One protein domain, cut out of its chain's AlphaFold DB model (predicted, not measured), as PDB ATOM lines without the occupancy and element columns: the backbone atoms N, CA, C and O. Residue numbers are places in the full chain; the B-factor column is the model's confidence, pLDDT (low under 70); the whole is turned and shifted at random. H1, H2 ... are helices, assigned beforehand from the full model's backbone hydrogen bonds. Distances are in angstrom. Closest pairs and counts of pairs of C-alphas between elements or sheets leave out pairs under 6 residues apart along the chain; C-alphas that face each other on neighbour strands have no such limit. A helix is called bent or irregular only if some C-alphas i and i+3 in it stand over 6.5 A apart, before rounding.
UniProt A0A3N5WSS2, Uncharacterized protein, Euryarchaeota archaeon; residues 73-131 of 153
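AT A GLANCE: This is residues 73 to 131 of the 153 residues of an uncharacterized protein of Euryarchaeota archaeon (UniProt A0A3N5WSS2). Four separate helices are strung one after another along an extended, zigzagging chain, with H1 towards one end, H2 and H3 near each other in the middle, and H4 towards the other end. No helix touches another, and residues 87 to 90 and 113 to 116 run as thin connectors between the parts. The printed part has 59 residues, with four named helices in the order H1, H2, H3, H4 and no named strand; its class is all helix. It is extended, with a radius of gyration of the C-alphas of 17.3 A, and its outline is a rod of 55 by 21 by 15 A.

HOW THE PARTS SIT: H1, residues 73 to 86, is apart from H2, residues 91 to 96. H2 is close to but not clearly touching H3, residues 98 to 112: their closest C-alphas, those of Leu 94 and Val 101, are 7.4 A apart. H2 and H3 run opposite ways at a steep tilt of 49 degrees. H3 is apart from H4, residues 117 to 125. In H2 and H4 every O i to N i+4 pair is within hydrogen-bond range; H1 has 4 of 10 such pairs within range, with 7 of 11 O i to N i+3 pairs, and H3 has 5 of 11, with 6 of 12.

IN THESE COORDINATES: H1 begins at C-alpha 73 (223.703, 251.417, 236.601) and is 13.4 A long; it is irregular, with C-alphas 78 and 81 9.4 A apart. H2 is 8.7 A long. H3 is 14.4 A long and irregular, with C-alphas 107 and 110 7.8 A apart. H4 is 12.2 A long and ends at C-alpha 125 (181.150, 248.411, 248.644).

THE WHOLE: The two C-alphas farthest apart, those of Arg 78 and Ser 131, are 54.9 A apart. The printed part has no cut, and its three links between helices are tight. The mean pLDDT of the printed part is 92.8, and no printed residue is under 70.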
ATOM      1  N   ASN A  73     222.822 251.241 235.439       95.06
ATOM      2  CA  ASN A  73     223.703 251.417 236.601       95.06
ATOM      3  C   ASN A  73     225.012 252.115 236.212       95.06
ATOM      4  O   ASN A  73     225.486 253.027 236.894       95.06
ATOM      5  N   VAL A  74     225.590 251.705 235.080       96.88
ATOM      6  CA  VAL A  74     226.800 252.334 234.536       96.88
ATOM      7  C   VAL A  74     226.514 253.773 234.099       96.88
ATOM      8  O   VAL A  74     227.333 254.653 234.364       96.88
ATOM      9  N   LEU A  75     225.367 254.034 233.462       95.88
ATOM     10  CA  LEU A  75     224.981 255.391 233.063       95.88
ATOM     11  C   LEU A  75     224.737 256.304 234.263       95.88
ATOM     12  O   LEU A  75     225.292 257.398 234.289       95.88
ATOM     13  N   ALA A  76     223.987 255.846 235.263       95.81
ATOM     14  CA  ALA A  76     223.730 256.594 236.487       95.81
ATOM     15  C   ALA A  76     225.043 256.978 237.186       95.81
ATOM     16  O   ALA A  76     225.233 258.130 237.563       95.81
ATOM     17  N   THR A  77     225.999 256.045 237.257       96.69
ATOM     18  CA  THR A  77     227.316 256.291 237.868       96.69
ATOM     19  C   THR A  77     228.136 257.321 237.086       96.69
ATOM     20  O   THR A  77     228.786 258.178 237.675       96.69
ATOM     21  N   ARG A  78     228.129 257.249 235.749       97.19
ATOM     22  CA  ARG A  78     228.930 258.142 234.889       97.19
ATOM     23  C   ARG A  78     228.331 259.536 234.738       97.19
ATOM     24  O   ARG A  78     229.070 260.505 234.571       97.19
ATOM     25  N   LEU A  79     227.005 259.631 234.710       96.38
ATOM     26  CA  LEU A  79     226.295 260.883 234.469       96.38
ATOM     27  C   LEU A  79     225.987 261.638 235.764       96.38
ATOM     28  O   LEU A  79     225.867 262.864 235.704       96.38
ATOM     29  N   GLY A  80     225.921 260.943 236.904       95.81
ATOM     30  CA  GLY A  80     225.562 261.536 238.189       95.81
ATOM     31  C   GLY A  80     224.195 262.209 238.097       95.81
ATOM     32  O   GLY A  80     223.264 261.652 237.519       95.81
ATOM     33  N   ASP A  81     224.099 263.447 238.571       95.38
ATOM     34  CA  ASP A  81     222.847 264.215 238.571       95.38
ATOM     35  C   ASP A  81     222.277 264.445 237.163       95.38
ATOM     36  O   ASP A  81     221.062 264.481 236.973       95.38
ATOM     37  N   ARG A  82     223.142 264.499 236.137       96.25
ATOM     38  CA  ARG A  82     222.719 264.642 234.730       96.25
ATOM     39  C   ARG A  82     221.986 263.413 234.198       96.25
ATOM     40  O   ARG A  82     221.451 263.461 233.097       96.25
ATOM     41  N   TYR A  83     221.980 262.304 234.937       96.94
ATOM     42  CA  TYR A  83     221.219 261.121 234.557       96.94
ATOM     43  C   TYR A  83     219.719 261.422 234.453       96.94
ATOM     44  O   TYR A  83     219.058 260.889 233.567       96.94
ATOM     45  N   LEU A  84     219.192 262.320 235.293       94.38
ATOM     46  CA  LEU A  84     217.773 262.687 235.274       94.38
ATOM     47  C   LEU A  84     217.336 263.309 233.939       94.38
ATOM     48  O   LEU A  84     216.225 263.045 233.493       94.38
ATOM     49  N   GLU A  85     218.224 264.048 233.268       96.31
ATOM     50  CA  GLU A  85     217.941 264.727 231.993       96.31
ATOM     51  C   GLU A  85     217.679 263.759 230.829       96.31
ATOM     52  O   GLU A  85     217.081 264.138 229.825       96.31
ATOM     53  N   ILE A  86     218.142 262.509 230.940       94.31
ATOM     54  CA  ILE A  86     217.962 261.487 229.898       94.31
ATOM     55  C   ILE A  86     216.863 260.478 230.236       94.31
ATOM     56  O   ILE A  86     216.573 259.595 229.425       94.31
ATOM     57  N   LEU A  87     216.275 260.565 231.430       93.69
ATOM     58  CA  LEU A  87     215.176 259.696 231.818       93.69
ATOM     59  C   LEU A  87     213.872 260.182 231.190       93.69
ATOM     60  O   LEU A  87     213.543 261.364 231.193       93.69
ATOM     61  N   ALA A  88     213.091 259.229 230.700       93.62
ATOM     62  CA  ALA A  88     211.713 259.443 230.298       93.62
ATOM     63  C   ALA A  88     210.787 258.630 231.206       93.62
ATOM     64  O   ALA A  88     211.210 257.682 231.875       93.62
ATOM     65  N   VAL A  89     209.502 258.984 231.209       91.12
ATOM     66  CA  VAL A  89     208.490 258.202 231.918       91.12
ATOM     67  C   VAL A  89     208.419 256.805 231.305       91.12
ATOM     68  O   VAL A  89     208.039 256.643 230.147       91.12
ATOM     69  N   ASP A  90     208.751 255.795 232.103       91.25
ATOM     70  CA  ASP A  90     208.550 254.388 231.766       91.25
ATOM     71  C   ASP A  90     207.170 253.941 232.290       91.25
ATOM     72  O   ASP A  90     206.982 253.849 233.509       91.25
ATOM     73  N   PRO A  91     206.195 253.615 231.417       89.12
ATOM     74  CA  PRO A  91     204.856 253.202 231.838       89.12
ATOM     75  C   PRO A  91     204.835 251.930 232.692       89.12
ATOM     76  O   PRO A  91     203.910 251.718 233.475       89.12
ATOM     77  N   LYS A  92     205.816 251.036 232.532       91.62
ATOM     78  CA  LYS A  92     205.926 249.832 233.355       91.62
ATOM     79  C   LYS A  92     206.357 250.210 234.770       91.62
ATOM     80  O   LYS A  92     205.629 249.890 235.706       91.62
ATOM     81  N   ARG A  93     207.456 250.957 234.914       91.69
ATOM     82  CA  ARG A  93     207.945 251.410 236.231       91.69
ATOM     83  C   ARG A  93     206.954 252.334 236.930       91.69
ATOM     84  O   ARG A  93     206.792 252.230 238.143       91.69
ATOM     85  N   LEU A  94     206.258 253.186 236.174       91.44
ATOM     86  CA  LEU A  94     205.198 254.054 236.685       91.44
ATOM     87  C   LEU A  94     204.065 253.245 237.325       91.44
ATOM     88  O   LEU A  94     203.619 253.588 238.413       91.44
ATOM     89  N   ARG A  95     203.629 252.152 236.683       89.19
ATOM     90  CA  ARG A  95     202.615 251.243 237.244       89.19
ATOM     91  C   ARG A  95     203.128 250.485 238.466       89.19
ATOM     92  O   ARG A  95     202.411 250.368 239.450       89.19
ATOM     93  N   GLU A  96     204.369 250.005 238.431       93.19
ATOM     94  CA  GLU A  96     204.992 249.319 239.576       93.19
ATOM     95  C   GLU A  96     205.091 250.228 240.815       93.19
ATOM     96  O   GLU A  96     204.959 249.756 241.943       93.19
ATOM     97  N   HIS A  97     205.257 251.536 240.605       92.50
ATOM     98  CA  HIS A  97     205.395 252.544 241.659       92.50
ATOM     99  C   HIS A  97     204.181 253.480 241.755       92.50
ATOM    100  O   HIS A  97     204.298 254.588 242.281       92.50
ATOM    101  N   GLU A  98     203.005 253.048 241.287       87.88
ATOM    102  CA  GLU A  98     201.813 253.900 241.150       87.88
ATOM    103  C   GLU A  98     201.474 254.641 242.450       87.88
ATOM    104  O   GLU A  98     201.228 255.843 242.430       87.88
ATOM    105  N   ARG A  99     201.567 253.962 243.601       89.94
ATOM    106  CA  ARG A  99     201.278 254.551 244.922       89.94
ATOM    107  C   ARG A  99     202.152 255.757 245.268       89.94
ATOM    108  O   ARG A  99     201.701 256.635 245.997       89.94
ATOM    109  N   LEU A 100     203.395 255.790 244.785       92.88
ATOM    110  CA  LEU A 100     204.312 256.909 245.018       92.88
ATOM    111  C   LEU A 100     203.977 258.103 244.122       92.88
ATOM    112  O   LEU A 100     204.180 259.246 244.524       92.88
ATOM    113  N   VAL A 101     203.460 257.844 242.919       90.25
ATOM    114  CA  VAL A 101     203.228 258.872 241.895       90.25
ATOM    115  C   VAL A 101     201.793 259.411 241.925       90.25
ATOM    116  O   VAL A 101     201.570 260.579 241.616       90.25
ATOM    117  N   GLU A 102     200.820 258.609 242.363       88.94
ATOM    118  CA  GLU A 102     199.394 258.958 242.399       88.94
ATOM    119  C   GLU A 102     199.099 260.318 243.068       88.94
ATOM    120  O   GLU A 102     198.338 261.091 242.480       88.94
ATOM    121  N   PRO A 103     199.700 260.692 244.222       92.25
ATOM    122  CA  PRO A 103     199.452 261.999 244.837       92.25
ATOM    123  C   PRO A 103     199.818 263.182 243.934       92.25
ATOM    124  O   PRO A 103     199.116 264.192 243.945       92.25
ATOM    125  N   TYR A 104     200.868 263.044 243.121       91.50
ATOM    126  CA  TYR A 104     201.326 264.078 242.189       91.50
ATOM    127  C   TYR A 104     200.457 264.161 240.933       91.50
ATOM    128  O   TYR A 104     200.353 265.223 240.328       91.50
ATOM    129  N   LEU A 105     199.799 263.060 240.554       90.81
ATOM    130  CA  LEU A 105     198.873 263.033 239.419       90.81
ATOM    131  C   LEU A 105     197.480 263.556 239.779       90.81
ATOM    132  O   LEU A 105     196.762 264.006 238.886       90.81
ATOM    133  N   ARG A 106     197.088 263.544 241.063       89.62
ATOM    134  CA  ARG A 106     195.750 263.979 241.515       89.62
ATOM    135  C   ARG A 106     195.271 265.309 240.918       89.62
ATOM    136  O   ARG A 106     194.126 265.332 240.469       89.62
ATOM    137  N   PRO A 107     196.085 266.383 240.854       93.81
ATOM    138  CA  PRO A 107     195.637 267.665 240.308       93.81
ATOM    139  C   PRO A 107     195.249 267.615 238.823       93.81
ATOM    140  O   PRO A 107     194.481 268.458 238.370       93.81
ATOM    141  N   VAL A 108     195.759 266.638 238.064       94.44
ATOM    142  CA  VAL A 108     195.566 266.532 236.607       94.44
ATOM    143  C   VAL A 108     194.715 265.331 236.183       94.44
ATOM    144  O   VAL A 108     194.447 265.167 234.994       94.44
ATOM    145  N   LEU A 109     194.234 264.508 237.124       90.75
ATOM    146  CA  LEU A 109     193.473 263.283 236.826       90.75
ATOM    147  C   LEU A 109     192.217 263.518 235.978       90.75
ATOM    148  O   LEU A 109     191.833 262.624 235.234       90.75
ATOM    149  N   LEU A 110     191.598 264.700 236.029       91.50
ATOM    150  CA  LEU A 110     190.455 265.021 235.165       91.50
ATOM    151  C   LEU A 110     190.810 265.051 233.670       91.50
ATOM    152  O   LEU A 110     189.927 264.874 232.839       91.50
ATOM    153  N   GLN A 111     192.078 265.280 233.323       94.44
ATOM    154  CA  GLN A 111     192.538 265.378 231.934       94.44
ATOM    155  C   GLN A 111     193.089 264.052 231.404       94.44
ATOM    156  O   GLN A 111     192.966 263.765 230.216       94.44
ATOM    157  N   ILE A 112     193.717 263.257 232.275       90.06
ATOM    158  CA  ILE A 112     194.442 262.033 231.888       90.06
ATOM    159  C   ILE A 112     193.786 260.744 232.391       90.06
ATOM    160  O   ILE A 112     194.200 259.648 232.019       90.06
ATOM    161  N   GLY A 113     192.813 260.859 233.292       88.31
ATOM    162  CA  GLY A 113     192.175 259.731 233.949       88.31
ATOM    163  C   GLY A 113     191.026 259.145 233.137       88.31
ATOM    164  O   GLY A 113     190.355 259.825 232.365       88.31
ATOM    165  N   THR A 114     190.764 257.866 233.378       91.50
ATOM    166  CA  THR A 114     189.542 257.178 232.959       91.50
ATOM    167  C   THR A 114     188.904 256.535 234.188       91.50
ATOM    168  O   THR A 114     189.633 256.166 235.116       91.50
ATOM    169  N   PRO A 115     187.570 256.379 234.235       91.62
ATOM    170  CA  PRO A 115     186.923 255.631 235.303       91.62
ATOM    171  C   PRO A 115     187.523 254.224 235.451       91.62
ATOM    172  O   PRO A 115     187.636 253.482 234.475       91.62
ATOM    173  N   ASP A 116     187.900 253.868 236.680       90.88
ATOM    174  CA  ASP A 116     188.475 252.566 237.021       90.88
ATOM    175  C   ASP A 116     187.425 251.674 237.694       90.88
ATOM    176  O   ASP A 116     186.802 252.048 238.693       90.88
ATOM    177  N   ARG A 117     187.234 250.471 237.144       90.12
ATOM    178  CA  ARG A 117     186.205 249.529 237.599       90.12
ATOM    179  C   ARG A 117     186.406 249.101 239.052       90.12
ATOM    180  O   ARG A 117     185.419 248.931 239.768       90.12
ATOM    181  N   ASP A 118     187.644 248.895 239.483       91.38
ATOM    182  CA  ASP A 118     187.934 248.413 240.829       91.38
ATOM    183  C   ASP A 118     187.771 249.518 241.871       91.38
ATOM    184  O   ASP A 118     187.235 249.252 242.948       91.38
ATOM    185  N   LYS A 119     188.148 250.760 241.545       90.75
ATOM    186  CA  LYS A 119     187.875 251.941 242.376       90.75
ATOM    187  C   LYS A 119     186.373 252.192 242.512       90.75
ATOM    188  O   LYS A 119     185.911 252.421 243.626       90.75
ATOM    189  N   ILE A 120     185.604 252.076 241.425       92.81
ATOM    190  CA  ILE A 120     184.135 252.194 241.460       92.81
ATOM    191  C   ILE A 120     183.524 251.095 242.330       92.81
ATOM    192  O   ILE A 120     182.756 251.394 243.240       92.81
ATOM    193  N   ARG A 121     183.894 249.830 242.094       92.50
ATOM    194  CA  ARG A 121     183.388 248.688 242.870       92.50
ATOM    195  C   ARG A 121     183.650 248.869 244.363       92.50
ATOM    196  O   ARG A 121     182.715 248.758 245.146       92.50
ATOM    197  N   LYS A 122     184.888 249.199 244.742       94.12
ATOM    198  CA  LYS A 122     185.243 249.464 246.143       94.12
ATOM    199  C   LYS A 122     184.454 250.638 246.710       94.12
ATOM    200  O   LYS A 122     183.987 250.545 247.831       94.12
ATOM    201  N   GLY A 123     184.274 251.712 245.939       94.75
ATOM    202  CA  GLY A 123     183.471 252.862 246.354       94.75
ATOM    203  C   GLY A 123     182.002 252.515 246.607       94.75
ATOM    204  O   GLY A 123     181.417 253.036 247.548       94.75
ATOM    205  N   ILE A 124     181.416 251.602 245.830       94.19
ATOM    206  CA  ILE A 124     180.061 251.090 246.085       94.19
ATOM    207  C   ILE A 124     180.042 250.200 247.335       94.19
ATOM    208  O   ILE A 124     179.176 250.359 248.190       94.19
ATOM    209  N   GLU A 125     181.016 249.295 247.474       93.88
ATOM    210  CA  GLU A 125     181.150 248.411 248.644       93.88
ATOM    211  C   GLU A 125     181.323 249.195 249.955       93.88
ATOM    212  O   GLU A 125     180.807 248.784 250.992       93.88
ATOM    213  N   THR A 126     182.013 250.338 249.915       95.06
ATOM    214  CA  THR A 126     182.227 251.211 251.078       95.06
ATOM    215  C   THR A 126     181.153 252.287 251.254       95.06
ATOM    216  O   THR A 126     181.248 253.077 252.191       95.06
ATOM    217  N   GLY A 127     180.144 252.344 250.377       94.12
ATOM    218  CA  GLY A 127     179.059 253.329 250.431       94.12
ATOM    219  C   GLY A 127     179.452 254.755 250.026       94.12
ATOM    220  O   GLY A 127     178.699 255.687 250.289       94.12
ATOM    221  N   LEU A 128     180.616 254.942 249.395       94.88
ATOM    222  CA  LEU A 128     181.049 256.227 248.833       94.88
ATOM    223  C   LEU A 128     180.207 256.631 247.611       94.88
ATOM    224  O   LEU A 128     180.006 257.819 247.375       94.88
ATOM    225  N   PHE A 129     179.720 255.644 246.857       94.12
ATOM    226  CA  PHE A 129     178.815 255.812 245.717       94.12
ATOM    227  C   PHE A 129     177.694 254.770 245.788       94.12
ATOM    228  O   PHE A 129     177.853 253.708 246.393       94.12
ATOM    229  N   SER A 130     176.576 255.029 245.123       92.31
ATOM    230  CA  SER A 130     175.502 254.067 244.892       92.31
ATOM    231  C   SER A 130     175.573 253.494 243.472       92.31
ATOM    232  O   SER A 130     176.111 254.110 242.555       92.31
ATOM    233  N   SER A 131     174.987 252.315 243.247       88.50
ATOM    234  CA  SER A 131     174.858 251.755 241.891       88.50
ATOM    235  C   SER A 131     174.031 252.640 240.948       88.50
ATOM    236  O   SER A 131     174.231 252.588 239.735       88.50
TER     237      SER A 131